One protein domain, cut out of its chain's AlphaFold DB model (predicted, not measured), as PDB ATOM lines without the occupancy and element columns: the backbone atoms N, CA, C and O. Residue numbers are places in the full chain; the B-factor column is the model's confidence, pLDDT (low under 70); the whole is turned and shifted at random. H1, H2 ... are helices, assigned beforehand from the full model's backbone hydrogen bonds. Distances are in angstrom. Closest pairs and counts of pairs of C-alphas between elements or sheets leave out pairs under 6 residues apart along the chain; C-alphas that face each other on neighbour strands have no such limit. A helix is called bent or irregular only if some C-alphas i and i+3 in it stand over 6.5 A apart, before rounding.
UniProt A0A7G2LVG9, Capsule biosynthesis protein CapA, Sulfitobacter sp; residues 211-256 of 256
ATOM      1  N   PRO A 211     -20.840 -42.399  22.540       86.88
ATOM      2  CA  PRO A 211     -20.938 -40.975  22.246       86.88
ATOM      3  C   PRO A 211     -21.828 -40.208  23.237       86.88
ATOM      4  O   PRO A 211     -23.010 -40.501  23.404       86.88
ATOM      5  N   GLY A 212     -21.283 -39.154  23.849       88.69
ATOM      6  CA  GLY A 212     -22.041 -38.273  24.734       88.69
ATOM      7  C   GLY A 212     -21.173 -37.564  25.768       88.69
ATOM      8  O   GLY A 212     -19.983 -37.334  25.554       88.69
ATOM      9  N   GLY A 213     -21.772 -37.170  26.892       87.44
ATOM     10  CA  GLY A 213     -21.015 -36.603  28.008       87.44
ATOM     11  C   GLY A 213     -21.868 -36.168  29.195       87.44
ATOM     12  O   GLY A 213     -23.039 -35.833  29.047       87.44
ATOM     13  N   PHE A 214     -21.255 -36.118  30.378       84.62
ATOM     14  CA  PHE A 214     -21.942 -35.831  31.642       84.62
ATOM     15  C   PHE A 214     -22.307 -34.352  31.832       84.62
ATOM     16  O   PHE A 214     -23.343 -34.029  32.414       84.62
ATOM     17  N   TYR A 215     -21.484 -33.430  31.329       85.06
ATOM     18  CA  TYR A 215     -21.567 -32.014  31.710       85.06
ATOM     19  C   TYR A 215     -22.588 -31.206  30.902       85.06
ATOM     20  O   TYR A 215     -23.369 -30.436  31.466       85.06
ATOM     21  N   ALA A 216     -22.628 -31.387  29.581       91.06
ATOM     22  CA  ALA A 216     -23.505 -30.617  28.705       91.06
ATOM     23  C   ALA A 216     -24.855 -31.317  28.513       91.06
ATOM     24  O   ALA A 216     -24.903 -32.510  28.223       91.06
ATOM     25  N   ALA A 217     -25.957 -30.560  28.557       91.69
ATOM     26  CA  ALA A 217     -27.299 -31.102  28.315       91.69
ATOM     27  C   ALA A 217     -27.415 -31.819  26.955       91.69
ATOM     28  O   ALA A 217     -28.088 -32.839  26.845       91.69
ATOM     29  N   ARG A 218     -26.725 -31.324  25.915       88.94
ATOM     30  CA  ARG A 218     -26.661 -31.989  24.600       88.94
ATOM     31  C   ARG A 218     -25.938 -33.337  24.668       88.94
ATOM     32  O   ARG A 218     -26.463 -34.311  24.145       88.94
ATOM     33  N   GLY A 219     -24.794 -33.394  25.354       90.19
ATOM     34  CA  GLY A 219     -24.022 -34.626  25.540       90.19
ATOM     35  C   GLY A 219     -24.797 -35.681  26.328       90.19
ATOM     36  O   GLY A 219     -24.812 -36.841  25.929       90.19
ATOM     37  N   ARG A 220     -25.522 -35.272  27.379       92.88
ATOM     38  CA  ARG A 220     -26.393 -36.179  28.141       92.88
ATOM     39  C   ARG A 220     -27.545 -36.711  27.294       92.88
ATOM     40  O   ARG A 220     -27.802 -37.904  27.315       92.88
ATOM     41  N   ARG A 221     -28.213 -35.848  26.516       90.88
ATOM     42  CA  ARG A 221     -29.303 -36.273  25.615       90.88
ATOM     43  C   ARG A 221     -28.836 -37.252  24.541       90.88
ATOM     44  O   ARG A 221     -29.593 -38.138  24.181       90.88
ATOM     45  N   GLN A 222     -27.625 -37.085  24.015       88.81
ATOM     46  CA  GLN A 222     -27.045 -38.048  23.079       88.81
ATOM     47  C   GLN A 222     -26.761 -39.389  23.767       88.81
ATOM     48  O   GLN A 222     -27.184 -40.418  23.255       88.81
ATOM     49  N   LEU A 223     -26.125 -39.354  24.944       90.31
ATOM     50  CA  LEU A 223     -25.762 -40.545  25.713       90.31
ATOM     51  C   LEU A 223     -26.985 -41.384  26.106       90.31
ATOM     52  O   LEU A 223     -27.009 -42.590  25.886       90.31
ATOM     53  N   LEU A 224     -28.014 -40.738  26.665       90.88
ATOM     54  CA  LEU A 224     -29.205 -41.416  27.189       90.88
ATOM     55  C   LEU A 224     -29.992 -42.172  26.113       90.88
ATOM     56  O   LEU A 224     -30.654 -43.146  26.440       90.88
ATOM     57  N   ARG A 225     -29.898 -41.763  24.841       87.19
ATOM     58  CA  ARG A 225     -30.546 -42.464  23.719       87.19
ATOM     59  C   ARG A 225     -29.920 -43.815  23.389       87.19
ATOM     60  O   ARG A 225     -30.529 -44.562  22.648       87.19
ATOM     61  N   GLN A 226     -28.701 -44.076  23.851       85.62
ATOM     62  CA  GLN A 226     -27.981 -45.320  23.568       85.62
ATOM     63  C   GLN A 226     -27.794 -46.138  24.845       85.62
ATOM     64  O   GLN A 226     -27.994 -47.343  24.842       85.62
ATOM     65  N   VAL A 227     -27.459 -45.479  25.960       89.12
ATOM     66  CA  VAL A 227     -27.162 -46.163  27.226       89.12
ATOM     67  C   VAL A 227     -28.362 -46.921  27.786       89.12
ATOM     68  O   VAL A 227     -28.159 -47.984  28.354       89.12
ATOM     69  N   VAL A 228     -29.590 -46.411  27.641       88.81
ATOM     70  CA  VAL A 228     -30.778 -47.112  28.159       88.81
ATOM     71  C   VAL A 228     -30.963 -48.451  27.445       88.81
ATOM     72  O   VAL A 228     -31.068 -49.472  28.116       88.81
ATOM     73  N   ASP A 229     -30.898 -48.459  26.113       88.44
ATOM     74  CA  ASP A 229     -30.999 -49.688  25.317       88.44
ATOM     75  C   ASP A 229     -29.852 -50.655  25.644       88.44
ATOM     76  O   ASP A 229     -30.081 -51.846  25.823       88.44
ATOM     77  N   MET A 230     -28.626 -50.141  25.821       87.50
ATOM     78  CA  MET A 230     -27.473 -50.955  26.229       87.50
ATOM     79  C   MET A 230     -27.650 -51.584  27.617       87.50
ATOM     80  O   MET A 230     -27.257 -52.724  27.815       87.50
ATOM     81  N   MET A 231     -28.215 -50.854  28.583       90.06
ATOM     82  CA  MET A 231     -28.436 -51.362  29.944       90.06
ATOM     83  C   MET A 231     -29.558 -52.402  30.021       90.06
ATOM     84  O   MET A 231     -29.587 -53.179  30.971       90.06
ATOM     85  N   LEU A 232     -30.499 -52.373  29.075       91.81
ATOM     86  CA  LEU A 232     -31.634 -53.300  29.002       91.81
ATOM     87  C   LEU A 232     -31.385 -54.482  28.054       91.81
ATOM     88  O   LEU A 232     -32.190 -55.411  28.024       91.81
ATOM     89  N   SER A 233     -30.302 -54.438  27.276       89.94
ATOM     90  CA  SER A 233     -29.883 -55.522  26.392       89.94
ATOM     91  C   SER A 233     -29.542 -56.781  27.189       89.94
ATOM     92  O   SER A 233     -28.966 -56.703  28.273       89.94
ATOM     93  N   ALA A 234     -29.889 -57.945  26.636       90.88
ATOM     94  CA  ALA A 234     -29.505 -59.237  27.203       90.88
ATOM     95  C   ALA A 234     -28.007 -59.532  27.013       90.88
ATOM     96  O   ALA A 234     -27.410 -60.206  27.847       90.88
ATOM     97  N   GLU A 235     -27.422 -59.014  25.932       89.12
ATOM     98  CA  GLU A 235     -25.997 -59.107  25.608       89.12
ATOM     99  C   GLU A 235     -25.294 -57.807  25.979       89.12
ATOM    100  O   GLU A 235     -25.792 -56.712  25.670       89.12
ATOM    101  N   ASP A 236     -24.123 -57.920  26.601       88.81
ATOM    102  CA  ASP A 236     -23.276 -56.761  26.826       88.81
ATOM    103  C   ASP A 236     -22.512 -56.363  25.537       88.81
ATOM    104  O   ASP A 236     -22.524 -57.074  24.527       88.81
ATOM    105  N   PRO A 237     -21.866 -55.185  25.506       87.81
ATOM    106  CA  PRO A 237     -21.119 -54.734  24.336       87.81
ATOM    107  C   PRO A 237     -20.009 -55.644  23.805       87.81
ATOM    108  O   PRO A 237     -19.642 -55.507  22.638       87.81
ATOM    109  N   TYR A 238     -19.408 -56.463  24.661       90.19
ATOM    110  CA  TYR A 238     -18.357 -57.398  24.290       90.19
ATOM    111  C   TYR A 238     -18.981 -58.654  23.686       90.19
ATOM    112  O   TYR A 238     -18.585 -59.033  22.585       90.19
ATOM    113  N   ASP A 239     -20.032 -59.192  24.315       90.19
ATOM    114  CA  ASP A 239     -20.813 -60.315  23.779       90.19
ATOM    115  C   ASP A 239     -21.344 -59.995  22.374       90.19
ATOM    116  O   ASP A 239     -21.160 -60.763  21.429       90.19
ATOM    117  N   ALA A 240     -21.934 -58.809  22.203       86.12
ATOM    118  CA  ALA A 240     -22.506 -58.388  20.927       86.12
ATOM    119  C   ALA A 240     -21.448 -58.227  19.819       86.12
ATOM    120  O   ALA A 240     -21.740 -58.397  18.630       86.12
ATOM    121  N   LEU A 241     -20.208 -57.873  20.183       86.19
ATOM    122  CA  LEU A 241     -19.105 -57.796  19.228       86.19
ATOM    123  C   LEU A 241     -18.637 -59.196  18.812       86.19
ATOM    124  O   LEU A 241     -18.422 -59.426  17.623       86.19
ATOM    125  N   GLU A 242     -18.518 -60.126  19.761       87.12
ATOM    126  CA  GLU A 242     -18.146 -61.520  19.489       87.12
ATOM    127  C   GLU A 242     -19.188 -62.235  18.619       87.12
ATOM    128  O   GLU A 242     -18.832 -62.983  17.708       87.12
ATOM    129  N   GLN A 243     -20.472 -61.958  18.847       85.81
ATOM    130  CA  GLN A 243     -21.584 -62.560  18.108       85.81
ATOM    131  C   GLN A 243     -21.889 -61.863  16.769       85.81
ATOM    132  O   GLN A 243     -22.691 -62.360  15.976       85.81
ATOM    133  N   GLY A 244     -21.266 -60.711  16.491       79.62
ATOM    134  CA  GLY A 244     -21.518 -59.919  15.281       79.62
ATOM    135  C   GLY A 244     -22.890 -59.229  15.249       79.62
ATOM    136  O   GLY A 244     -23.305 -58.741  14.197       79.62
ATOM    137  N   THR A 245     -23.588 -59.172  16.385       73.31
ATOM    138  CA  THR A 245     -24.900 -58.530  16.573       73.31
ATOM    139  C   THR A 245     -24.780 -57.051  16.956       73.31
ATOM    140  O   THR A 245     -25.783 -56.334  16.988       73.31
ATOM    141  N   ALA A 246     -23.558 -56.561  17.207       68.38
ATOM    142  CA  ALA A 246     -23.287 -55.177  17.577       68.38
ATOM    143  C   ALA A 246     -23.866 -54.183  16.555       68.38
ATOM    144  O   ALA A 246     -23.368 -54.026  15.436       68.38
ATOM    145  N   ALA A 247     -24.907 -53.451  16.966       63.47
ATOM    146  CA  ALA A 247     -25.486 -52.393  16.151       63.47
ATOM    147  C   ALA A 247     -24.409 -51.345  15.805       63.47
ATOM    148  O   ALA A 247     -23.648 -50.931  16.691       63.47
ATOM    149  N   PRO A 248     -24.334 -50.860  14.549       61.53
ATOM    150  CA  PRO A 248     -23.365 -49.842  14.174       61.53
ATOM    151  C   PRO A 248     -23.590 -48.607  15.044       61.53
ATOM    152  O   PRO A 248     -24.612 -47.926  14.940       61.53
ATOM    153  N   ARG A 249     -22.622 -48.318  15.918       63.78
ATOM    154  CA  ARG A 249     -22.653 -47.173  16.831       63.78
ATOM    155  C   ARG A 249     -22.493 -45.893  16.028       63.78
ATOM    156  O   ARG A 249     -21.405 -45.330  15.901       63.78
ATOM    157  N   GLN A 250     -23.590 -45.444  15.428       54.91
ATOM    158  CA  GLN A 250     -23.618 -44.200  14.687       54.91
ATOM    159  C   GLN A 250     -23.214 -43.071  15.632       54.91
ATOM    160  O   GLN A 250     -23.774 -42.897  16.721       54.91
ATOM    161  N   GLN A 251     -22.249 -42.263  15.196       53.81
ATOM    162  CA  GLN A 251     -22.029 -40.950  15.780       53.81
ATOM    163  C   GLN A 251     -23.254 -40.099  15.437       53.81
ATOM    164  O   GLN A 251     -23.256 -39.380  14.441       53.81
ATOM    165  N   LEU A 252     -24.318 -40.225  16.233       45.88
ATOM    166  CA  LEU A 252     -25.526 -39.426  16.077       45.88
ATOM    167  C   LEU A 252     -25.122 -37.953  16.149       45.88
ATOM    168  O   LEU A 252     -24.790 -37.431  17.216       45.88
ATOM    169  N   ARG A 253     -25.109 -37.270  15.002       49.78
ATOM    170  CA  ARG A 253     -25.008 -35.816  14.983       49.78
ATOM    171  C   ARG A 253     -26.341 -35.285  15.477       49.78
ATOM    172  O   ARG A 253     -27.385 -35.582  14.909       49.78
ATOM    173  N   VAL A 254     -26.299 -34.509  16.553       44.44
ATOM    174  CA  VAL A 254     -27.470 -33.760  17.002       44.44
ATOM    175  C   VAL A 254     -27.833 -32.791  15.878       44.44
ATOM    176  O   VAL A 254     -27.072 -31.860  15.616       44.44
ATOM    177  N   VAL A 255     -28.953 -33.044  15.196       48.31
ATOM    178  CA  VAL A 255     -29.552 -32.087  14.259       48.31
ATOM    179  C   VAL A 255     -29.990 -30.875  15.081       48.31
ATOM    180  O   VAL A 255     -30.614 -31.034  16.136       48.31
ATOM    181  N   THR A 256     -29.524 -29.701  14.659       44.47
ATOM    182  CA  THR A 256     -29.812 -28.387  15.257       44.47
ATOM    183  C   THR A 256     -31.253 -27.980  15.069       44.47
ATOM    184  O   THR A 256     -31.749 -28.183  13.941       44.47
TER     185      THR A 256
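Overview. This is residues 211 to 256 of the 256 residues of the protein "Capsule biosynthesis protein CapA" of Sulfitobacter sp (UniProt A0A7G2LVG9). The model is a long, narrow, open U: the kinked helix H1 makes one arm, the short helix H2 sits at the turn, and residues 243 to 256 fold back as an extended tail that makes the other arm. Residues 211 to 216, before H1, make a small hook at the far end of the first arm. The printed part has 46 residues with two named helices, H1 then H2, and no named strand; it is all helix by class, though under half of the residues, 22, are in named elements. It is loose, with a radius of gyration of the C-alphas of 12.0 A, and spans 34 by 17 by 12 A.

Arrangement. After residues 211 to 216 comes H1, residues 217 to 232, with a kink of 33 degrees near residue 226. H1 is neither bent nor irregular, but only just: C-alphas 225 and 228 are 6.4 A apart. A tight link of 4 residues joins it to H2, residues 237 to 242. H1 and H2 are close but not clearly touching, the closest C-alphas being those of Met 230 and Pro 237, 7.6 A apart. They run the same way at a steep tilt of 56 degrees. In H2 every O i to N i+4 pair is within hydrogen-bond range; in H1 8 of 12 are.

Along the chain. H1 begins at C-alpha 217 (-27.299, -31.102, 28.315) and ends at C-alpha 232 (-31.634, -53.300, 29.002), 22.6 A from first to last C-alpha. H2, 8.9 A long in the same measure, ends at C-alpha 242 (-18.146, -61.520, 19.489).

Size, cuts and confidence. The C-alphas farthest apart are those of Glu 242 and Thr 256, 35.4 A. Residues 228 to 234, of which 228 to 232 belong to H1, stand free. The printed part has no cut. Its mean pLDDT is 80.0, and residues 246 to 256 are under 70.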